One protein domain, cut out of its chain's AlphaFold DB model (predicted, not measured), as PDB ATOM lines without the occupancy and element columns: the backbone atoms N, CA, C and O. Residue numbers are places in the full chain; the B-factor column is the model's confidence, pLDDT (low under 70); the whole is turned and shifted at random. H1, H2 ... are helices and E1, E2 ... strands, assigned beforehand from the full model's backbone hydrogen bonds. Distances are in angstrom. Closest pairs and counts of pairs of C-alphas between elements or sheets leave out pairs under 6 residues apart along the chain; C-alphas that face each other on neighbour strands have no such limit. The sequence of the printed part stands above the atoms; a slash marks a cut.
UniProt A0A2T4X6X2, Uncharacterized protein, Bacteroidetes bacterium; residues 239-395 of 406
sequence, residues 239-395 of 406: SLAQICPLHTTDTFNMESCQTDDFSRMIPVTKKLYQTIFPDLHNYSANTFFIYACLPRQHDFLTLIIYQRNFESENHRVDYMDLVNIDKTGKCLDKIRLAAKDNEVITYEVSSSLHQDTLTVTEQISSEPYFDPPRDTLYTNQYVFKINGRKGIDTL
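AT A GLANCE: This is residues 239 to 395 of the 406 residues of an uncharacterized protein of Bacteroidetes bacterium (UniProt A0A2T4X6X2). What does the model look like? It is one twisted sheet of six strands, with three short helices and their links packed round its E1 to E4 part and, past E5, a separate two-strand hairpin, E6 and E7, whose loop sticks out at residues 367 to 373. What is it made of? The 157 printed residues hold named elements in the order H1 H2 H3 E1 E2 E3 E4 E5 E6 E7 E8; the class is mostly strand, and the large sheet, E1 - E2 - E3 - E4 - E5 - E8, is all antiparallel. How large is it? It is compact, with a radius of gyration of the C-alphas of 16.6 A and spans of 55 by 37 by 29 A.

IN THESE COORDINATES: Where are the helices? H1 is residues 239 to 243, with C-alpha 239 at (-15.476, -16.561, 26.631); H2 is 254 to 257 and H3 is 270 to 276. Where are the strands? E1 is residues 288 to 297, 23.8 A long, and bends by 59 degrees at residue 291; E2 is 300 to 307, 21.4 A, and E3 is 315 to 326, 35.6 A. E4 is 331 to 340, 26.3 A, E5 is 343 to 351, 23.7 A, E6 is 356 to 364, 25.4 A, and E7 is 378 to 386, 25.1 A. E8 is 391 to 394, with C-alpha 394 at (-42.970, -4.044, 7.715).

HOW THE PARTS SIT: How is the large sheet joined? E1 to E5 form a meander, each strand the antiparallel neighbour of the one before, with N 289 and O 306 2.8 A apart for E1 and E2, N 303 and O 323 2.8 A for E2 and E3, and N 320 and O 337 2.8 A for E3 and E4. N 336 and O 348 are 2.8 A apart for E4 and E5, and N 349 and O 391 3.3 A for E5 and the edge strand E8. How do the helices stand? H1 is on the sheet at a height of 9.2 A, only just over E1, on which 3 of its C-alphas fall; H2 only grazes the sheet; H3 is on it at 6.7 A, over none of its strands, its closest C-alphas to E4 being Ile 276 and Cys 331, 5.7 A. In H1 and H3 every O i to N i+4 pair is within hydrogen-bond range, and H2 is too short for one. Where is the other hairpin? E6 and E7 are antiparallel, with N 360 and O 382 2.8 A apart; the closest C-alphas of E5 and E7 are Ser 351 and Ile 386, 7.4 A.

THE WHOLE: How far does it reach? The two C-alphas farthest apart, Thr 328 and Asp 371, are 54.8 A apart. Is it continuous? The printed part has no cut; the links H2 to H3, H3 to E1 and E6 to E7 are long. Where is confidence low? Mean pLDDT of the printed part is 70.1, and 79 residues are under 70, among them 242 to 259 and 341 to 395.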
ATOM      1  N   SER A 239     -14.643 -15.505  26.053       73.12
ATOM      2  CA  SER A 239     -15.476 -16.561  26.631       73.12
ATOM      3  C   SER A 239     -16.644 -16.929  25.719       73.12
ATOM      4  O   SER A 239     -16.887 -18.112  25.510       73.12
ATOM      5  N   LEU A 240     -17.349 -15.939  25.157       72.19
ATOM      6  CA  LEU A 240     -18.468 -16.182  24.241       72.19
ATOM      7  C   LEU A 240     -17.996 -16.842  22.939       72.19
ATOM      8  O   LEU A 240     -18.572 -17.841  22.528       72.19
ATOM      9  N   ALA A 241     -16.916 -16.355  22.329       70.12
ATOM     10  CA  ALA A 241     -16.381 -16.912  21.088       70.12
ATOM     11  C   ALA A 241     -15.902 -18.368  21.230       70.12
ATOM     12  O   ALA A 241     -15.942 -19.108  20.253       70.12
ATOM     13  N   GLN A 242     -15.460 -18.778  22.424       68.88
ATOM     14  CA  GLN A 242     -15.025 -20.151  22.689       68.88
ATOM     15  C   GLN A 242     -16.199 -21.116  22.893       68.88
ATOM     16  O   GLN A 242     -16.105 -22.275  22.497       68.88
ATOM     17  N   ILE A 243     -17.284 -20.663  23.531       66.31
ATOM     18  CA  ILE A 243     -18.440 -21.525  23.815       66.31
ATOM     19  C   ILE A 243     -19.437 -21.568  22.658       66.31
ATOM     20  O   ILE A 243     -20.081 -22.594  22.472       66.31
ATOM     21  N   CYS A 244     -19.587 -20.478  21.896       68.12
ATOM     22  CA  CYS A 244     -20.532 -20.430  20.788       68.12
ATOM     23  C   CYS A 244     -20.128 -21.387  19.664       68.12
ATOM     24  O   CYS A 244     -18.948 -21.438  19.308       68.12
ATOM     25  N   PRO A 245     -21.099 -22.026  18.991       63.97
ATOM     26  CA  PRO A 245     -20.861 -22.591  17.675       63.97
ATOM     27  C   PRO A 245     -20.360 -21.470  16.754       63.97
ATOM     28  O   PRO A 245     -21.098 -20.532  16.429       63.97
ATOM     29  N   LEU A 246     -19.082 -21.525  16.381       58.34
ATOM     30  CA  LEU A 246     -18.506 -20.619  15.395       58.34
ATOM     31  C   LEU A 246     -19.104 -20.980  14.036       58.34
ATOM     32  O   LEU A 246     -18.742 -21.993  13.439       58.34
ATOM     33  N   HIS A 247     -20.014 -20.144  13.544       60.41
ATOM     34  CA  HIS A 247     -20.408 -20.207  12.146       60.41
ATOM     35  C   HIS A 247     -19.336 -19.500  11.322       60.41
ATOM     36  O   HIS A 247     -19.056 -18.320  11.512       60.41
ATOM     37  N   THR A 248     -18.711 -20.239  10.410       51.94
ATOM     38  CA  THR A 248     -17.659 -19.723   9.521       51.94
ATOM     39  C   THR A 248     -18.212 -18.928   8.342       51.94
ATOM     40  O   THR A 248     -17.441 -18.359   7.573       51.94
ATOM     41  N   THR A 249     -19.536 -18.894   8.185       59.81
ATOM     42  CA  THR A 249     -20.229 -18.200   7.103       59.81
ATOM     43  C   THR A 249     -21.038 -17.035   7.652       59.81
ATOM     44  O   THR A 249     -21.824 -17.220   8.579       59.81
ATOM     45  N   ASP A 250     -20.953 -15.877   6.999       61.25
ATOM     46  CA  ASP A 250     -21.765 -14.682   7.299       61.25
ATOM     47  C   ASP A 250     -23.253 -14.841   6.905       61.25
ATOM     48  O   ASP A 250     -24.029 -13.887   6.909       61.25
ATOM     49  N   THR A 251     -23.662 -16.056   6.537       61.53
ATOM     50  CA  THR A 251     -25.027 -16.431   6.167       61.53
ATOM     51  C   THR A 251     -25.608 -17.378   7.209       61.53
ATOM     52  O   THR A 251     -24.990 -18.395   7.527       61.53
ATOM     53  N   PHE A 252     -26.816 -17.092   7.688       68.50
ATOM     54  CA  PHE A 252     -27.602 -17.981   8.548       68.50
ATOM     55  C   PHE A 252     -28.973 -18.240   7.908       68.50
ATOM     56  O   PHE A 252     -29.511 -17.370   7.223       68.50
ATOM     57  N   ASN A 253     -29.540 -19.432   8.120       69.88
ATOM     58  CA  ASN A 253     -30.875 -19.782   7.632       69.88
ATOM     59  C   ASN A 253     -31.877 -19.766   8.797       69.88
ATOM     60  O   ASN A 253     -31.784 -20.584   9.713       69.88
ATOM     61  N   MET A 254     -32.850 -18.857   8.746       66.06
ATOM     62  CA  MET A 254     -33.905 -18.758   9.754       66.06
ATOM     63  C   MET A 254     -34.789 -20.003   9.851       66.06
ATOM     64  O   MET A 254     -35.162 -20.365  10.962       66.06
ATOM     65  N   GLU A 255     -35.086 -20.687   8.745       66.31
ATOM     66  CA  GLU A 255     -35.891 -21.919   8.765       66.31
ATOM     67  C   GLU A 255     -35.196 -23.002   9.590       66.31
ATOM     68  O   GLU A 255     -35.816 -23.676  10.405       66.31
ATOM     69  N   SER A 256     -33.867 -23.101   9.470       67.44
ATOM     70  CA  SER A 256     -33.077 -24.036  10.281       67.44
ATOM     71  C   SER A 256     -33.061 -23.688  11.775       67.44
ATOM     72  O   SER A 256     -32.721 -24.536  12.600       67.44
ATOM     73  N   CYS A 257     -33.427 -22.450  12.131       64.31
ATOM     74  CA  CYS A 257     -33.546 -21.990  13.513       64.31
ATOM     75  C   CYS A 257     -34.941 -22.252  14.101       64.31
ATOM     76  O   CYS A 257     -35.066 -22.299  15.324       64.31
ATOM     77  N   GLN A 258     -35.975 -22.442  13.270       66.56
ATOM     78  CA  GLN A 258     -37.334 -22.807  13.697       66.56
ATOM     79  C   GLN A 258     -37.410 -24.300  14.038       66.56
ATOM     80  O   GLN A 258     -38.156 -25.077  13.449       66.56
ATOM     81  N   THR A 259     -36.581 -24.715  14.988       68.81
ATOM     82  CA  THR A 259     -36.536 -26.077  15.506       68.81
ATOM     83  C   THR A 259     -37.015 -26.090  16.952       68.81
ATOM     84  O   THR A 259     -36.829 -25.123  17.692       68.81
ATOM     85  N   ASP A 260     -37.630 -27.194  17.364       70.06
ATOM     86  CA  ASP A 260     -37.901 -27.469  18.778       70.06
ATOM     87  C   ASP A 260     -36.695 -28.130  19.471       70.06
ATOM     88  O   ASP A 260     -36.690 -28.328  20.688       70.06
ATOM     89  N   ASP A 261     -35.647 -28.448  18.703       74.75
ATOM     90  CA  ASP A 261     -34.379 -28.973  19.196       74.75
ATOM     91  C   ASP A 261     -33.402 -27.839  19.546       74.75
ATOM     92  O   ASP A 261     -32.556 -27.420  18.754       74.75
ATOM     93  N   PHE A 262     -33.506 -27.361  20.785       77.62
ATOM     94  CA  PHE A 262     -32.605 -26.357  21.356       77.62
ATOM     95  C   PHE A 262     -31.292 -26.943  21.893       77.62
ATOM     96  O   PHE A 262     -30.483 -26.193  22.434       77.62
ATOM     97  N   SER A 263     -31.049 -28.256  21.764       74.25
ATOM     98  CA  SER A 263     -29.871 -28.920  22.358       74.25
ATOM     99  C   SER A 263     -28.534 -28.385  21.834       74.25
ATOM    100  O   SER A 263     -27.504 -28.530  22.490       74.25
ATOM    101  N   ARG A 264     -28.558 -27.745  20.661       74.56
ATOM    102  CA  ARG A 264     -27.389 -27.154  19.998       74.56
ATOM    103  C   ARG A 264     -27.210 -25.660  20.267       74.56
ATOM    104  O   ARG A 264     -26.222 -25.092  19.811       74.56
ATOM    105  N   MET A 265     -28.147 -25.017  20.965       83.62
ATOM    106  CA  MET A 265     -28.099 -23.584  21.261       83.62
ATOM    107  C   MET A 265     -27.692 -23.331  22.716       83.62
ATOM    108  O   MET A 265     -27.938 -24.151  23.599       83.62
ATOM    109  N   ILE A 266     -27.097 -22.170  22.990       82.12
ATOM    110  CA  ILE A 266     -26.611 -21.830  24.337       82.12
ATOM    111  C   ILE A 266     -27.628 -20.930  25.039       82.12
ATOM    112  O   ILE A 266     -27.885 -19.834  24.546       82.12
ATOM    113  N   PRO A 267     -28.183 -21.307  26.202       85.38
ATOM    114  CA  PRO A 267     -29.103 -20.440  26.933       85.38
ATOM    115  C   PRO A 267     -28.464 -19.089  27.289       85.38
ATOM    116  O   PRO A 267     -27.367 -19.025  27.853       85.38
ATOM    117  N   VAL A 268     -29.158 -17.989  26.990       84.88
ATOM    118  CA  VAL A 268     -28.699 -16.641  27.345       84.88
ATOM    119  C   VAL A 268     -28.863 -16.448  28.849       84.88
ATOM    120  O   VAL A 268     -29.968 -16.485  29.384       84.88
ATOM    121  N   THR A 269     -27.760 -16.190  29.551       83.19
ATOM    122  CA  THR A 269     -27.801 -15.929  30.997       83.19
ATOM    123  C   THR A 269     -28.512 -14.614  31.313       83.19
ATOM    124  O   THR A 269     -28.449 -13.661  30.537       83.19
ATOM    125  N   LYS A 270     -29.098 -14.489  32.511       83.81
ATOM    126  CA  LYS A 270     -29.727 -13.236  32.976       83.81
ATOM    127  C   LYS A 270     -28.797 -12.022  32.862       83.81
ATOM    128  O   LYS A 270     -29.247 -10.939  32.508       83.81
ATOM    129  N   LYS A 271     -27.502 -12.197  33.152       81.50
ATOM    130  CA  LYS A 271     -26.498 -11.125  33.075       81.50
ATOM    131  C   LYS A 271     -26.237 -10.697  31.627       81.50
ATOM    132  O   LYS A 271     -26.212  -9.503  31.339       81.50
ATOM    133  N   LEU A 272     -26.065 -11.660  30.718       83.06
ATOM    134  CA  LEU A 272     -25.906 -11.370  29.292       83.06
ATOM    135  C   LEU A 272     -27.179 -10.723  28.732       83.06
ATOM    136  O   LEU A 272     -27.104  -9.708  28.048       83.06
ATOM    137  N   TYR A 273     -28.347 -11.231  29.123       88.00
ATOM    138  CA  TYR A 273     -29.632 -10.650  28.766       88.00
ATOM    139  C   TYR A 273     -29.741  -9.185  29.209       88.00
ATOM    140  O   TYR A 273     -30.030  -8.345  28.374       88.00
ATOM    141  N   GLN A 274     -29.431  -8.845  30.469       85.62
ATOM    142  CA  GLN A 274     -29.420  -7.450  30.963       85.62
ATOM    143  C   GLN A 274     -28.509  -6.525  30.154       85.62
ATOM    144  O   GLN A 274     -28.746  -5.323  30.072       85.62
ATOM    145  N   THR A 275     -27.441  -7.089  29.597       80.81
ATOM    146  CA  THR A 275     -26.462  -6.347  28.808       80.81
ATOM    147  C   THR A 275     -27.014  -5.989  27.422       80.81
ATOM    148  O   THR A 275     -26.697  -4.934  26.876       80.81
ATOM    149  N   ILE A 276     -27.866  -6.851  26.869       83.81
ATOM    150  CA  ILE A 276     -28.415  -6.745  25.509       83.81
ATOM    151  C   ILE A 276     -29.801  -6.086  25.513       83.81
ATOM    152  O   ILE A 276     -30.141  -5.288  24.635       83.81
ATOM    153  N   PHE A 277     -30.607  -6.423  26.515       84.38
ATOM    154  CA  PHE A 277     -31.986  -6.010  26.700       84.38
ATOM    155  C   PHE A 277     -32.097  -5.280  28.045       84.38
ATOM    156  O   PHE A 277     -31.979  -5.904  29.102       84.38
ATOM    157  N   PRO A 278     -32.345  -3.958  28.040       77.62
ATOM    158  CA  PRO A 278     -32.405  -3.177  29.274       77.62
ATOM    159  C   PRO A 278     -33.616  -3.531  30.154       77.62
ATOM    160  O   PRO A 278     -33.590  -3.272  31.355       77.62
ATOM    161  N   ASP A 279     -34.665  -4.133  29.580       86.00
ATOM    162  CA  ASP A 279     -35.870  -4.543  30.303       86.00
ATOM    163  C   ASP A 279     -35.846  -6.034  30.672       86.00
ATOM    164  O   ASP A 279     -36.018  -6.922  29.829       86.00
ATOM    165  N   LEU A 280     -35.672  -6.288  31.968       86.19
ATOM    166  CA  LEU A 280     -35.651  -7.612  32.585       86.19
ATOM    167  C   LEU A 280     -37.015  -8.288  32.691       86.19
ATOM    168  O   LEU A 280     -37.040  -9.495  32.930       86.19
ATOM    169  N   HIS A 281     -38.124  -7.558  32.555       87.75
ATOM    170  CA  HIS A 281     -39.459  -8.134  32.736       87.75
ATOM    171  C   HIS A 281     -39.762  -9.247  31.731       87.75
ATOM    172  O   HIS A 281     -40.534 -10.150  32.039       87.75
ATOM    173  N   ASN A 282     -39.098  -9.224  30.573       82.06
ATOM    174  CA  ASN A 282     -39.273 -10.223  29.522       82.06
ATOM    175  C   ASN A 282     -38.287 -11.403  29.622       82.06
ATOM    176  O   ASN A 282     -38.365 -12.316  28.805       82.06
ATOM    177  N   TYR A 283     -37.361 -11.413  30.590       85.31
ATOM    178  CA  TYR A 283     -36.381 -12.496  30.719       85.31
ATOM    179  C   TYR A 283     -36.996 -13.771  31.306       85.31
ATOM    180  O   TYR A 283     -37.573 -13.765  32.393       85.31
ATOM    181  N   SER A 284     -36.730 -14.892  30.642       82.69
ATOM    182  CA  SER A 284     -36.933 -16.243  31.160       82.69
ATOM    183  C   SER A 284     -35.802 -17.141  30.657       82.69
ATOM    184  O   SER A 284     -35.353 -17.005  29.517       82.69
ATOM    185  N   ALA A 285     -35.328 -18.052  31.513       74.50
ATOM    186  CA  ALA A 285     -34.159 -18.895  31.240       74.50
ATOM    187  C   ALA A 285     -34.329 -19.810  30.012       74.50
ATOM    188  O   ALA A 285     -33.339 -20.205  29.409       74.50
ATOM    189  N   ASN A 286     -35.573 -20.096  29.615       79.06
ATOM    190  CA  ASN A 286     -35.909 -21.001  28.509       79.06
ATOM    191  C   ASN A 286     -36.471 -20.268  27.281       79.06
ATOM    192  O   ASN A 286     -37.157 -20.869  26.454       79.06
ATOM    193  N   THR A 287     -36.238 -18.960  27.196       85.94
ATOM    194  CA  THR A 287     -36.814 -18.102  26.151       85.94
ATOM    195  C   THR A 287     -35.757 -17.586  25.183       85.94
ATOM    196  O   THR A 287     -36.062 -17.433  24.007       85.94
ATOM    197  N   PHE A 288     -34.522 -17.352  25.634       88.56
ATOM    198  CA  PHE A 288     -33.467 -16.738  24.826       88.56
ATOM    199  C   PHE A 288     -32.269 -17.670  24.699       88.56
ATOM    200  O   PHE A 288     -31.726 -18.127  25.706       88.56
ATOM    201  N   PHE A 289     -31.823 -17.895  23.469       87.56
ATOM    202  CA  PHE A 289     -30.732 -18.803  23.149       87.56
ATOM    203  C   PHE A 289     -29.773 -18.146  22.158       87.56
ATOM    204  O   PHE A 289     -30.201 -17.506  21.205       87.56
ATOM    205  N   ILE A 290     -28.470 -18.297  22.363       88.00
ATOM    206  CA  ILE A 290     -27.453 -17.950  21.376       88.00
ATOM    207  C   ILE A 290     -27.407 -19.097  20.371       88.00
ATOM    208  O   ILE A 290     -27.049 -20.222  20.722       88.00
ATOM    209  N   TYR A 291     -27.791 -18.796  19.137       84.25
ATOM    210  CA  TYR A 291     -27.765 -19.730  18.021       84.25
ATOM    211  C   TYR A 291     -26.363 -19.819  17.418       84.25
ATOM    212  O   TYR A 291     -25.826 -20.905  17.222       84.25
ATOM    213  N   ALA A 292     -25.755 -18.664  17.157       84.12
ATOM    214  CA  ALA A 292     -24.452 -18.578  16.522       84.12
ATOM    215  C   ALA A 292     -23.723 -17.302  16.933       84.12
ATOM    216  O   ALA A 292     -24.337 -16.311  17.341       84.12
ATOM    217  N   CYS A 293     -22.404 -17.331  16.785       84.19
ATOM    218  CA  CYS A 293     -21.543 -16.171  16.966       84.19
ATOM    219  C   CYS A 293     -20.726 -15.998  15.686       84.19
ATOM    220  O   CYS A 293     -20.002 -16.912  15.285       84.19
ATOM    221  N   LEU A 294     -20.895 -14.856  15.014       81.56
ATOM    222  CA  LEU A 294     -20.148 -14.563  13.793       81.56
ATOM    223  C   LEU A 294     -18.761 -14.030  14.163       81.56
ATOM    224  O   LEU A 294     -18.633 -13.286  15.144       81.56
ATOM    225  N   PRO A 295     -17.712 -14.415  13.418       66.56
ATOM    226  CA  PRO A 295     -16.346 -14.053  13.749       66.56
ATOM    227  C   PRO A 295     -16.146 -12.534  13.799       66.56
ATOM    228  O   PRO A 295     -16.718 -11.756  13.040       66.56
ATOM    229  N   ARG A 296     -15.290 -12.131  14.738       64.81
ATOM    230  CA  ARG A 296     -14.990 -10.750  15.121       64.81
ATOM    231  C   ARG A 296     -14.601  -9.876  13.922       64.81
ATOM    232  O   ARG A 296     -13.486  -9.989  13.413       64.81
ATOM    233  N   GLN A 297     -15.457  -8.924  13.555       66.19
ATOM    234  CA  GLN A 297     -15.066  -7.816  12.685       66.19
ATOM    235  C   GLN A 297     -14.440  -6.709  13.541       66.19
ATOM    236  O   GLN A 297     -15.138  -5.964  14.217       66.19
ATOM    237  N   HIS A 298     -13.104  -6.669  13.539       65.00
ATOM    238  CA  HIS A 298     -12.166  -5.705  14.142       65.00
ATOM    239  C   HIS A 298     -12.363  -5.253  15.614       65.00
ATOM    240  O   HIS A 298     -11.367  -5.246  16.332       65.00
ATOM    241  N   ASP A 299     -13.566  -5.006  16.142       79.69
ATOM    242  CA  ASP A 299     -13.793  -4.515  17.517       79.69
ATOM    243  C   ASP A 299     -15.041  -5.064  18.236       79.69
ATOM    244  O   ASP A 299     -15.218  -4.804  19.432       79.69
ATOM    245  N   PHE A 300     -15.878  -5.854  17.562       82.88
ATOM    246  CA  PHE A 300     -17.106  -6.401  18.144       82.88
ATOM    247  C   PHE A 300     -17.354  -7.855  17.734       82.88
ATOM    248  O   PHE A 300     -16.765  -8.362  16.779       82.88
ATOM    249  N   LEU A 301     -18.209  -8.531  18.498       85.56
ATOM    250  CA  LEU A 301     -18.729  -9.868  18.219       85.56
ATOM    251  C   LEU A 301     -20.215  -9.748  17.895       85.56
ATOM    252  O   LEU A 301     -20.951  -9.115  18.656       85.56
ATOM    253  N   THR A 302     -20.655 -10.373  16.808       88.06
ATOM    254  CA  THR A 302     -22.079 -10.453  16.475       88.06
ATOM    255  C   THR A 302     -22.656 -11.732  17.060       88.06
ATOM    256  O   THR A 302     -22.253 -12.834  16.684       88.06
ATOM    257  N   LEU A 303     -23.602 -11.590  17.982       89.44
ATOM    258  CA  LEU A 303     -24.402 -12.688  18.509       89.44
ATOM    259  C   LEU A 303     -25.689 -12.806  17.699       89.44
ATOM    260  O   LEU A 303     -26.384 -11.810  17.511       89.44
ATOM    261  N   ILE A 304     -26.035 -14.017  17.277       89.56
ATOM    262  CA  ILE A 304     -27.352 -14.338  16.730       89.56
ATOM    263  C   ILE A 304     -28.147 -14.995  17.853       89.56
ATOM    264  O   ILE A 304     -27.836 -16.107  18.281       89.56
ATOM    265  N   ILE A 305     -29.145 -14.284  18.367       89.75
ATOM    266  CA  ILE A 305     -29.940 -14.686  19.523       89.75
ATOM    267  C   ILE A 305     -31.333 -15.051  19.052       89.75
ATOM    268  O   ILE A 305     -32.090 -14.206  18.589       89.75
ATOM    269  N   TYR A 306     -31.680 -16.314  19.214       89.12
ATOM    270  CA  TYR A 306     -33.020 -16.813  19.008       89.12
ATOM    271  C   TYR A 306     -33.868 -16.561  20.258       89.12
ATOM    272  O   TYR A 306     -33.483 -16.920  21.375       89.12
ATOM    273  N   GLN A 307     -35.033 -15.949  20.075       89.31
ATOM    274  CA  GLN A 307     -36.048 -15.810  21.107       89.31
ATOM    275  C   GLN A 307     -37.234 -16.704  20.746       89.31
ATOM    276  O   GLN A 307     -38.013 -16.401  19.838       89.31
ATOM    277  N   ARG A 308     -37.399 -17.772  21.527       80.50
ATOM    278  CA  ARG A 308     -38.578 -18.633  21.488       80.50
ATOM    279  C   ARG A 308     -39.773 -17.822  21.971       80.50
ATOM    280  O   ARG A 308     -39.753 -17.340  23.104       80.50
ATOM    281  N   ASN A 309     -40.803 -17.654  21.151       76.56
ATOM    282  CA  ASN A 309     -41.964 -16.863  21.549       76.56
ATOM    283  C   ASN A 309     -43.294 -17.568  21.270       76.56
ATOM    284  O   ASN A 309     -43.331 -18.722  20.852       76.56
ATOM    285  N   PHE A 310     -44.365 -16.866  21.644       61.69
ATOM    286  CA  PHE A 310     -45.749 -17.319  21.740       61.69
ATOM    287  C   PHE A 310     -46.194 -18.215  20.576       61.69
ATOM    288  O   PHE A 310     -46.304 -17.783  19.428       61.69
ATOM    289  N   GLU A 311     -46.501 -19.458  20.928       65.50
ATOM    290  CA  GLU A 311     -47.183 -20.421  20.080       65.50
ATOM    291  C   GLU A 311     -48.670 -20.369  20.442       65.50
ATOM    292  O   GLU A 311     -49.057 -20.596  21.590       65.50
ATOM    293  N   SER A 312     -49.503 -19.983  19.479       70.38
ATOM    294  CA  SER A 312     -50.958 -20.114  19.581       70.38
ATOM    295  C   SER A 312     -51.422 -21.275  18.708       70.38
ATOM    296  O   SER A 312     -50.677 -21.718  17.841       70.38
ATOM    297  N   GLU A 313     -52.681 -21.698  18.847       71.44
ATOM    298  CA  GLU A 313     -53.268 -22.734  17.979       71.44
ATOM    299  C   GLU A 313     -53.157 -22.420  16.474       71.44
ATOM    300  O   GLU A 313     -53.221 -23.332  15.658       71.44
ATOM    301  N   ASN A 314     -52.991 -21.144  16.099       74.94
ATOM    302  CA  ASN A 314     -53.099 -20.693  14.711       74.94
ATOM    303  C   ASN A 314     -51.817 -20.088  14.124       74.94
ATOM    304  O   ASN A 314     -51.822 -19.751  12.945       74.94
ATOM    305  N   HIS A 315     -50.783 -19.838  14.930       72.44
ATOM    306  CA  HIS A 315     -49.512 -19.281  14.448       72.44
ATOM    307  C   HIS A 315     -48.417 -19.351  15.514       72.44
ATOM    308  O   HIS A 315     -48.697 -19.167  16.708       72.44
ATOM    309  N   ARG A 316     -47.173 -19.515  15.049       76.69
ATOM    310  CA  ARG A 316     -45.933 -19.362  15.828       76.69
ATOM    311  C   ARG A 316     -45.202 -18.115  15.347       76.69
ATOM    312  O   ARG A 316     -45.017 -17.942  14.143       76.69
ATOM    313  N   VAL A 317     -44.794 -17.244  16.272       77.44
ATOM    314  CA  VAL A 317     -43.921 -16.105  15.948       77.44
ATOM    315  C   VAL A 317     -42.583 -16.285  16.638       77.44
ATOM    316  O   VAL A 317     -42.504 -16.205  17.862       77.44
ATOM    317  N   ASP A 318     -41.534 -16.453  15.848       81.12
ATOM    318  CA  ASP A 318     -40.166 -16.530  16.339       81.12
ATOM    319  C   ASP A 318     -39.450 -15.207  16.102       81.12
ATOM    320  O   ASP A 318     -39.710 -14.503  15.123       81.12
ATOM    321  N   TYR A 319     -38.535 -14.862  17.002       86.31
ATOM    322  CA  TYR A 319     -37.720 -13.663  16.859       86.31
ATOM    323  C   TYR A 319     -36.251 -14.039  16.834       86.31
ATOM    324  O   TYR A 319     -35.813 -14.946  17.543       86.31
ATOM    325  N   MET A 320     -35.484 -13.298  16.049       87.38
ATOM    326  CA  MET A 320     -34.043 -13.430  16.015       87.38
ATOM    327  C   MET A 320     -33.390 -12.063  16.117       87.38
ATOM    328  O   MET A 320     -33.652 -11.177  15.310       87.38
ATOM    329  N   ASP A 321     -32.553 -11.885  17.126       88.62
ATOM    330  CA  ASP A 321     -31.792 -10.671  17.356       88.62
ATOM    331  C   ASP A 321     -30.346 -10.878  16.898       88.62
ATOM    332  O   ASP A 321     -29.634 -11.719  17.437       88.62
ATOM    333  N   LEU A 322     -29.894 -10.091  15.929       88.69
ATOM    334  CA  LEU A 322     -28.480  -9.918  15.621       88.69
ATOM    335  C   LEU A 322     -27.975  -8.775  16.494       88.69
ATOM    336  O   LEU A 322     -28.480  -7.657  16.393       88.69
ATOM    337  N   VAL A 323     -27.018  -9.053  17.370       89.62
ATOM    338  CA  VAL A 323     -26.542  -8.102  18.377       89.62
ATOM    339  C   VAL A 323     -25.035  -7.965  18.276       89.62
ATOM    340  O   VAL A 323     -24.316  -8.917  18.579       89.62
ATOM    341  N   ASN A 324     -24.545  -6.778  17.926       87.88
ATOM    342  CA  ASN A 324     -23.119  -6.491  18.014       87.88
ATOM    343  C   ASN A 324     -22.764  -6.038  19.432       87.88
ATOM    344  O   ASN A 324     -23.292  -5.046  19.937       87.88
ATOM    345  N   ILE A 325     -21.842  -6.752  20.077       86.94
ATOM    346  CA  ILE A 325     -21.305  -6.411  21.399       86.94
ATOM    347  C   ILE A 325     -19.809  -6.109  21.320       86.94
ATOM    348  O   ILE A 325     -19.051  -6.817  20.659       86.94
ATOM    349  N   ASP A 326     -19.364  -5.056  22.004       86.38
ATOM    350  CA  ASP A 326     -17.942  -4.714  22.078       86.38
ATOM    351  C   ASP A 326     -17.173  -5.582  23.092       86.38
ATOM    352  O   ASP A 326     -17.733  -6.403  23.823       86.38
ATOM    353  N   LYS A 327     -15.856  -5.367  23.184       81.56
ATOM    354  CA  LYS A 327     -14.966  -6.065  24.137       81.56
ATOM    355  C   LYS A 327     -15.334  -5.904  25.612       81.56
ATOM    356  O   LYS A 327     -14.885  -6.693  26.440       81.56
ATOM    357  N   THR A 328     -16.106  -4.877  25.953       80.50
ATOM    358  CA  THR A 328     -16.602  -4.630  27.314       80.50
ATOM    359  C   THR A 328     -17.961  -5.288  27.560       80.50
ATOM    360  O   THR A 328     -18.455  -5.274  28.686       80.50
ATOM    361  N   GLY A 329     -18.547  -5.895  26.524       81.38
ATOM    362  CA  GLY A 329     -19.883  -6.470  26.518       81.38
ATOM    363  C   GLY A 329     -20.972  -5.467  26.152       81.38
ATOM    364  O   GLY A 329     -22.124  -5.861  26.049       81.38
ATOM    365  N   LYS A 330     -20.659  -4.187  25.935       85.50
ATOM    366  CA  LYS A 330     -21.673  -3.179  25.626       85.50
ATOM    367  C   LYS A 330     -22.301  -3.469  24.262       85.50
ATOM    368  O   LYS A 330     -21.595  -3.590  23.265       85.50
ATOM    369  N   CYS A 331     -23.632  -3.516  24.226       87.75
ATOM    370  CA  CYS A 331     -24.415  -3.576  22.995       87.75
ATOM    371  C   CYS A 331     -24.179  -2.302  22.160       87.75
ATOM    372  O   CYS A 331     -24.466  -1.190  22.615       87.75
ATOM    373  N   LEU A 332     -23.598  -2.470  20.970       85.69
ATOM    374  CA  LEU A 332     -23.325  -1.408  19.999       85.69
ATOM    375  C   LEU A 332     -24.525  -1.191  19.080       85.69
ATOM    376  O   LEU A 332     -24.911  -0.049  18.807       85.69
ATOM    377  N   ASP A 333     -25.128  -2.284  18.630       85.38
ATOM    378  CA  ASP A 333     -26.337  -2.282  17.830       85.38
ATOM    379  C   ASP A 333     -27.155  -3.559  18.029       85.38
ATOM    380  O   ASP A 333     -26.730  -4.529  18.662       85.38
ATOM    381  N   LYS A 334     -28.370  -3.514  17.490       86.50
ATOM    382  CA  LYS A 334     -29.266  -4.651  17.425       86.50
ATOM    383  C   LYS A 334     -30.164  -4.567  16.199       86.50
ATOM    384  O   LYS A 334     -30.770  -3.524  15.944       86.50
ATOM    385  N   ILE A 335     -30.314  -5.686  15.508       83.62
ATOM    386  CA  ILE A 335     -31.335  -5.913  14.487       83.62
ATOM    387  C   ILE A 335     -32.217  -7.050  14.977       83.62
ATOM    388  O   ILE A 335     -31.724  -8.143  15.222       83.62
ATOM    389  N   ARG A 336     -33.518  -6.814  15.097       84.62
ATOM    390  CA  ARG A 336     -34.504  -7.848  15.400       84.62
ATOM    391  C   ARG A 336     -35.230  -8.238  14.126       84.62
ATOM    392  O   ARG A 336     -35.753  -7.364  13.446       84.62
ATOM    393  N   LEU A 337     -35.307  -9.528  13.849       83.06
ATOM    394  CA  LEU A 337     -36.121 -10.140  12.805       83.06
ATOM    395  C   LEU A 337     -37.280 -10.879  13.474       83.06
ATOM    396  O   LEU A 337     -37.080 -11.523  14.501       83.06
ATOM    397  N   ALA A 338     -38.480 -10.780  12.911       80.75
ATOM    398  CA  ALA A 338     -39.649 -11.535  13.343       80.75
ATOM    399  C   ALA A 338     -40.148 -12.411  12.194       80.75
ATOM    400  O   ALA A 338     -40.373 -11.916  11.086       80.75
ATOM    401  N   ALA A 339     -40.339 -13.693  12.480       75.56
ATOM    402  CA  ALA A 339     -40.788 -14.710  11.545       75.56
ATOM    403  C   ALA A 339     -42.130 -15.268  12.007       75.56
ATOM    404  O   ALA A 339     -42.265 -15.602  13.182       75.56
ATOM    405  N   LYS A 340     -43.095 -15.418  11.106       77.75
ATOM    406  CA  LYS A 340     -44.350 -16.121  11.381       77.75
ATOM    407  C   LYS A 340     -44.532 -17.204  10.335       77.75
ATOM    408  O   LYS A 340     -44.552 -16.882   9.155       77.75
ATOM    409  N   ASP A 341     -44.675 -18.451  10.768       69.81
ATOM    410  CA  ASP A 341     -44.951 -19.589   9.878       69.81
ATOM    411  C   ASP A 341     -44.002 -19.630   8.642       69.81
ATOM    412  O   ASP A 341     -44.443 -19.812   7.512       69.81
ATOM    413  N   ASN A 342     -42.691 -19.432   8.869       60.22
ATOM    414  CA  ASN A 342     -41.599 -19.268   7.881       60.22
ATOM    415  C   ASN A 342     -41.545 -17.952   7.070       60.22
ATOM    416  O   ASN A 342     -40.579 -17.729   6.344       60.22
ATOM    417  N   GLU A 343     -42.494 -17.031   7.227       63.09
ATOM    418  CA  GLU A 343     -42.461 -15.720   6.563       63.09
ATOM    419  C   GLU A 343     -41.797 -14.656   7.454       63.09
ATOM    420  O   GLU A 343     -42.191 -14.454   8.608       63.09
ATOM    421  N   VAL A 344     -40.799 -13.928   6.938       61.56
ATOM    422  CA  VAL A 344     -40.208 -12.774   7.645       61.56
ATOM    423  C   VAL A 344     -41.185 -11.600   7.576       61.56
ATOM    424  O   VAL A 344     -41.352 -10.984   6.528       61.56
ATOM    425  N   ILE A 345     -41.820 -11.254   8.697       60.97
ATOM    426  CA  ILE A 345     -42.889 -10.242   8.713       60.97
ATOM    427  C   ILE A 345     -42.354  -8.848   9.028       60.97
ATOM    428  O   ILE A 345     -42.815  -7.850   8.473       60.97
ATOM    429  N   THR A 346     -41.436  -8.741   9.986       60.81
ATOM    430  CA  THR A 346     -41.013  -7.439  10.522       60.81
ATOM    431  C   THR A 346     -39.540  -7.454  10.856       60.81
ATOM    432  O   THR A 346     -39.014  -8.472  11.309       60.81
ATOM    433  N   TYR A 347     -38.898  -6.301  10.700       68.00
ATOM    434  CA  TYR A 347     -37.597  -6.066  11.297       68.00
ATOM    435  C   TYR A 347     -37.567  -4.738  12.068       68.00
ATOM    436  O   TYR A 347     -38.224  -3.761  11.702       68.00
ATOM    437  N   GLU A 348     -36.817  -4.712  13.167       66.81
ATOM    438  CA  GLU A 348     -36.515  -3.501  13.935       66.81
ATOM    439  C   GLU A 348     -35.000  -3.316  13.954       66.81
ATOM    440  O   GLU A 348     -34.267  -4.221  14.350       66.81
ATOM    441  N   VAL A 349     -34.521  -2.139  13.549       64.62
ATOM    442  CA  VAL A 349     -33.088  -1.821  13.589       64.62
ATOM    443  C   VAL A 349     -32.816  -0.733  14.610       64.62
ATOM    444  O   VAL A 349     -33.454   0.319  14.613       64.62
ATOM    445  N   SER A 350     -31.815  -0.968  15.448       68.31
ATOM    446  CA  SER A 350     -31.232  -0.005  16.369       68.31
ATOM    447  C   SER A 350     -29.713  -0.066  16.225       68.31
ATOM    448  O   SER A 350     -29.067  -0.790  16.975       68.31
ATOM    449  N   SER A 351     -29.143   0.680  15.270       65.56
ATOM    450  CA  SER A 351     -27.692   0.698  15.034       65.56
ATOM    451  C   SER A 351     -27.046   2.046  15.334       65.56
ATOM    452  O   SER A 351     -27.588   3.099  14.993       65.56
ATOM    453  N   SER A 352     -25.885   1.990  15.990       66.06
ATOM    454  CA  SER A 352     -24.965   3.119  16.155       66.06
ATOM    455  C   SER A 352     -23.749   3.035  15.220       66.06
ATOM    456  O   SER A 352     -23.032   4.029  15.061       66.06
ATOM    457  N   LEU A 353     -23.547   1.893  14.553       64.88
ATOM    458  CA  LEU A 353     -22.502   1.695  13.555       64.88
ATOM    459  C   LEU A 353     -22.904   2.410  12.254       64.88
ATOM    460  O   LEU A 353     -24.063   2.417  11.834       64.88
ATOM    461  N   HIS A 354     -21.966   3.148  11.664       54.91
ATOM    462  CA  HIS A 354     -22.233   3.932  10.461       54.91
ATOM    463  C   HIS A 354     -22.019   3.059   9.221       54.91
ATOM    464  O   HIS A 354     -20.881   2.724   8.914       54.91
ATOM    465  N   GLN A 355     -23.110   2.815   8.483       56.59
ATOM    466  CA  GLN A 355     -23.188   2.093   7.201       56.59
ATOM    467  C   GLN A 355     -23.105   0.564   7.288       56.59
ATOM    468  O   GLN A 355     -22.172  -0.040   6.768       56.59
ATOM    469  N   ASP A 356     -24.165  -0.062   7.800       57.88
ATOM    470  CA  ASP A 356     -24.363  -1.505   7.639       57.88
ATOM    471  C   ASP A 356     -25.342  -1.789   6.496       57.88
ATOM    472  O   ASP A 356     -26.288  -1.032   6.249       57.88
ATOM    473  N   THR A 357     -25.116  -2.887   5.776       59.69
ATOM    474  CA  THR A 357     -26.067  -3.392   4.781       59.69
ATOM    475  C   THR A 357     -26.570  -4.754   5.232       59.69
ATOM    476  O   THR A 357     -25.802  -5.710   5.259       59.69
ATOM    477  N   LEU A 358     -27.858  -4.854   5.560       64.75
ATOM    478  CA  LEU A 358     -28.500  -6.141   5.815       64.75
ATOM    479  C   LEU A 358     -29.102  -6.644   4.507       64.75
ATOM    480  O   LEU A 358     -29.943  -5.973   3.909       64.75
ATOM    481  N   THR A 359     -28.685  -7.828   4.073       60.81
ATOM    482  CA  THR A 359     -29.309  -8.510   2.940       60.81
ATOM    483  C   THR A 359     -30.197  -9.618   3.477       60.81
ATOM    484  O   THR A 359     -29.700 -10.551   4.101       60.81
ATOM    485  N   VAL A 360     -31.502  -9.509   3.245       63.12
ATOM    486  CA  VAL A 360     -32.472 -10.554   3.576       63.12
ATOM    487  C   VAL A 360     -32.887 -11.224   2.280       63.12
ATOM    488  O   VAL A 360     -33.361 -10.560   1.357       63.12
ATOM    489  N   THR A 361     -32.702 -12.534   2.215       59.50
ATOM    490  CA  THR A 361     -33.085 -13.341   1.063       59.50
ATOM    491  C   THR A 361     -34.256 -14.223   1.465       59.50
ATOM    492  O   THR A 361     -34.116 -15.075   2.336       59.50
ATOM    493  N   GLU A 362     -35.407 -14.002   0.847       58.94
ATOM    494  CA  GLU A 362     -36.606 -14.815   1.030       58.94
ATOM    495  C   GLU A 362     -36.632 -15.890  -0.063       58.94
ATOM    496  O   GLU A 362     -36.615 -15.570  -1.258       58.94
ATOM    497  N   GLN A 363     -36.641 -17.162   0.343       54.75
ATOM    498  CA  GLN A 363     -36.875 -18.285  -0.562       54.75
ATOM    499  C   GLN A 363     -38.365 -18.609  -0.551       54.75
ATOM    500  O   GLN A 363     -38.908 -19.032   0.463       54.75
ATOM    501  N   ILE A 364     -39.036 -18.395  -1.681       54.16
ATOM    502  CA  ILE A 364     -40.450 -18.739  -1.813       54.16
ATOM    503  C   ILE A 364     -40.525 -20.139  -2.417       54.16
ATOM    504  O   ILE A 364     -40.187 -20.333  -3.589       54.16
ATOM    505  N   SER A 365     -40.981 -21.106  -1.618       45.38
ATOM    506  CA  SER A 365     -41.387 -22.421  -2.119       45.38
ATOM    507  C   SER A 365     -42.570 -22.241  -3.071       45.38
ATOM    508  O   SER A 365     -43.627 -21.727  -2.695       45.38
ATOM    509  N   SER A 366     -42.376 -22.591  -4.339       45.00
ATOM    510  CA  SER A 366     -43.392 -22.449  -5.374       45.00
ATOM    511  C   SER A 366     -44.355 -23.640  -5.364       45.00
ATOM    512  O   SER A 366     -44.101 -24.617  -6.057       45.00
ATOM    513  N   GLU A 367     -45.488 -23.553  -4.669       45.84
ATOM    514  CA  GLU A 367     -46.680 -24.369  -4.971       45.84
ATOM    515  C   GLU A 367     -47.976 -23.609  -4.608       45.84
ATOM    516  O   GLU A 367     -48.002 -22.898  -3.605       45.84
ATOM    517  N   PRO A 368     -49.110 -23.787  -5.317       45.41
ATOM    518  CA  PRO A 368     -49.296 -23.967  -6.754       45.41
ATOM    519  C   PRO A 368     -50.399 -23.003  -7.256       45.41
ATOM    520  O   PRO A 368     -51.583 -23.210  -7.002       45.41
ATOM    521  N   TYR A 369     -50.051 -21.944  -7.988       48.34
ATOM    522  CA  TYR A 369     -51.067 -21.185  -8.749       48.34
ATOM    523  C   TYR A 369     -50.793 -21.127 -10.251       48.34
ATOM    524  O   TYR A 369     -51.693 -20.834 -11.030       48.34
ATOM    525  N   PHE A 370     -49.587 -21.503 -10.664       46.47
ATOM    526  CA  PHE A 370     -49.202 -21.773 -12.043       46.47
ATOM    527  C   PHE A 370     -48.213 -22.921 -11.995       46.47
ATOM    528  O   PHE A 370     -47.381 -22.892 -11.106       46.47
ATOM    529  N   ASP A 371     -48.345 -23.894 -12.893       51.75
ATOM    530  CA  ASP A 371     -47.533 -25.109 -13.038       51.75
ATOM    531  C   ASP A 371     -46.139 -24.723 -13.587       51.75
ATOM    532  O   ASP A 371     -45.962 -24.656 -14.810       51.75
ATOM    533  N   PRO A 372     -45.145 -24.339 -12.753       48.09
ATOM    534  CA  PRO A 372     -43.832 -23.977 -13.252       48.09
ATOM    535  C   PRO A 372     -43.059 -25.291 -13.471       48.09
ATOM    536  O   PRO A 372     -43.399 -26.329 -12.895       48.09
ATOM    537  N   PRO A 373     -41.990 -25.312 -14.277       47.94
ATOM    538  CA  PRO A 373     -41.091 -26.461 -14.265       47.94
ATOM    539  C   PRO A 373     -40.644 -26.740 -12.817       47.94
ATOM    540  O   PRO A 373     -40.325 -25.798 -12.087       47.94
ATOM    541  N   ARG A 374     -40.668 -28.026 -12.421       45.97
ATOM    542  CA  ARG A 374     -40.620 -28.568 -11.039       45.97
ATOM    543  C   ARG A 374     -39.435 -28.147 -10.148       45.97
ATOM    544  O   ARG A 374     -39.354 -28.615  -9.024       45.97
ATOM    545  N   ASP A 375     -38.580 -27.233 -10.597       46.91
ATOM    546  CA  ASP A 375     -37.357 -26.804  -9.913       46.91
ATOM    547  C   ASP A 375     -37.187 -25.267  -9.865       46.91
ATOM    548  O   ASP A 375     -36.074 -24.760  -9.716       46.91
ATOM    549  N   THR A 376     -38.264 -24.485 -10.021       41.69
ATOM    550  CA  THR A 376     -38.150 -23.014 -10.064       41.69
ATOM    551  C   THR A 376     -38.280 -22.392  -8.669       41.69
ATOM    552  O   THR A 376     -39.363 -21.981  -8.264       41.69
ATOM    553  N   LEU A 377     -37.170 -22.277  -7.934       41.28
ATOM    554  CA  LEU A 377     -37.122 -21.471  -6.708       41.28
ATOM    555  C   LEU A 377     -37.112 -19.980  -7.062       41.28
ATOM    556  O   LEU A 377     -36.202 -19.498  -7.739       41.28
ATOM    557  N   TYR A 378     -38.102 -19.235  -6.574       46.41
ATOM    558  CA  TYR A 378     -38.080 -17.777  -6.644       46.41
ATOM    559  C   TYR A 378     -37.368 -17.237  -5.413       46.41
ATOM    560  O   TYR A 378     -37.672 -17.606  -4.278       46.41
ATOM    561  N   THR A 379     -36.390 -16.368  -5.644       44.53
ATOM    562  CA  THR A 379     -35.619 -15.732  -4.581       44.53
ATOM    563  C   THR A 379     -35.851 -14.233  -4.638       44.53
ATOM    564  O   THR A 379     -35.440 -13.579  -5.597       44.53
ATOM    565  N   ASN A 380     -36.493 -13.680  -3.609       52.09
ATOM    566  CA  ASN A 380     -36.526 -12.235  -3.423       52.09
ATOM    567  C   ASN A 380     -35.313 -11.839  -2.586       52.09
ATOM    568  O   ASN A 380     -35.098 -12.372  -1.498       52.09
ATOM    569  N   GLN A 381     -34.518 -10.898  -3.085       51.75
ATOM    570  CA  GLN A 381     -33.405 -10.326  -2.338       51.75
ATOM    571  C   GLN A 381     -33.749  -8.891  -1.947       51.75
ATOM    572  O   GLN A 381     -33.954  -8.029  -2.803       51.75
ATOM    573  N   TYR A 382     -33.767  -8.628  -0.647       59.94
ATOM    574  CA  TYR A 382     -33.971  -7.305  -0.081       59.94
ATOM    575  C   TYR A 382     -32.647  -6.809   0.495       59.94
ATOM    576  O   TYR A 382     -32.031  -7.476   1.323       59.94
ATOM    577  N   VAL A 383     -32.195  -5.637   0.051       52.66
ATOM    578  CA  VAL A 383     -30.951  -5.015   0.523       52.66
ATOM    579  C   VAL A 383     -31.304  -3.754   1.301       52.66
ATOM    580  O   VAL A 383     -31.705  -2.742   0.725       52.66
ATOM    581  N   PHE A 384     -31.135  -3.803   2.617       60.91
ATOM    582  CA  PHE A 384     -31.409  -2.694   3.520       60.91
ATOM    583  C   PHE A 384     -30.123  -1.937   3.821       60.91
ATOM    584  O   PHE A 384     -29.205  -2.479   4.432       60.91
ATOM    585  N   LYS A 385     -30.069  -0.658   3.440       56.84
ATOM    586  CA  LYS A 385     -29.033   0.259   3.930       56.84
ATOM    587  C   LYS A 385     -29.449   0.797   5.292       56.84
ATOM    588  O   LYS A 385     -30.377   1.601   5.393       56.84
ATOM    589  N   ILE A 386     -28.752   0.366   6.332       60.47
ATOM    590  CA  ILE A 386     -29.006   0.776   7.707       60.47
ATOM    591  C   ILE A 386     -28.282   2.104   7.940       60.47
ATOM    592  O   ILE A 386     -27.080   2.165   8.182       60.47
ATOM    593  N   ASN A 387     -29.030   3.204   7.859       55.03
ATOM    594  CA  ASN A 387     -28.500   4.558   8.049       55.03
ATOM    595  C   ASN A 387     -28.657   5.047   9.503       55.03
ATOM    596  O   ASN A 387     -29.110   6.172   9.727       55.03
ATOM    597  N   GLY A 388     -28.336   4.199  10.488       49.75
ATOM    598  CA  GLY A 388     -28.220   4.578  11.907       49.75
ATOM    599  C   GLY A 388     -29.467   5.198  12.562       49.75
ATOM    600  O   GLY A 388     -29.349   5.929  13.543       49.75
ATOM    601  N   ARG A 389     -30.672   4.975  12.018       50.97
ATOM    602  CA  ARG A 389     -31.937   5.478  12.585       50.97
ATOM    603  C   ARG A 389     -32.775   4.322  13.109       50.97
ATOM    604  O   ARG A 389     -32.926   3.321  12.417       50.97
ATOM    605  N   LYS A 390     -33.359   4.498  14.300       47.72
ATOM    606  CA  LYS A 390     -34.364   3.574  14.830       47.72
ATOM    607  C   LYS A 390     -35.584   3.584  13.909       47.72
ATOM    608  O   LYS A 390     -36.173   4.642  13.692       47.72
ATOM    609  N   GLY A 391     -35.944   2.423  13.379       51.91
ATOM    610  CA  GLY A 391     -37.077   2.257  12.478       51.91
ATOM    611  C   GLY A 391     -37.724   0.895  12.678       51.91
ATOM    612  O   GLY A 391     -37.031  -0.089  12.930       51.91
ATOM    613  N   ILE A 392     -39.050   0.874  12.588       48.41
ATOM    614  CA  ILE A 392     -39.833  -0.344  12.398       48.41
ATOM    615  C   ILE A 392     -40.306  -0.271  10.959       48.41
ATOM    616  O   ILE A 392     -40.954   0.710  10.585       48.41
ATOM    617  N   ASP A 393     -39.971  -1.277  10.170       53.53
ATOM    618  CA  ASP A 393     -40.484  -1.399   8.819       53.53
ATOM    619  C   ASP A 393     -41.109  -2.781   8.665       53.53
ATOM    620  O   ASP A 393     -40.604  -3.793   9.164       53.53
ATOM    621  N   THR A 394     -42.264  -2.807   8.020       47.25
ATOM    622  CA  THR A 394     -42.970  -4.044   7.715       47.25
ATOM    623  C   THR A 394     -42.785  -4.265   6.232       47.25
ATOM    624  O   THR A 394     -43.247  -3.449   5.430       47.25
ATOM    625  N   LEU A 395     -42.165  -5.381   5.856       46.66
ATOM    626  CA  LEU A 395     -42.191  -5.848   4.476       46.66
ATOM    627  C   LEU A 395     -43.639  -6.234   4.141       46.66
ATOM    628  O   LEU A 395     -44.053  -7.382   4.265       46.66
TER     629      LEU A 395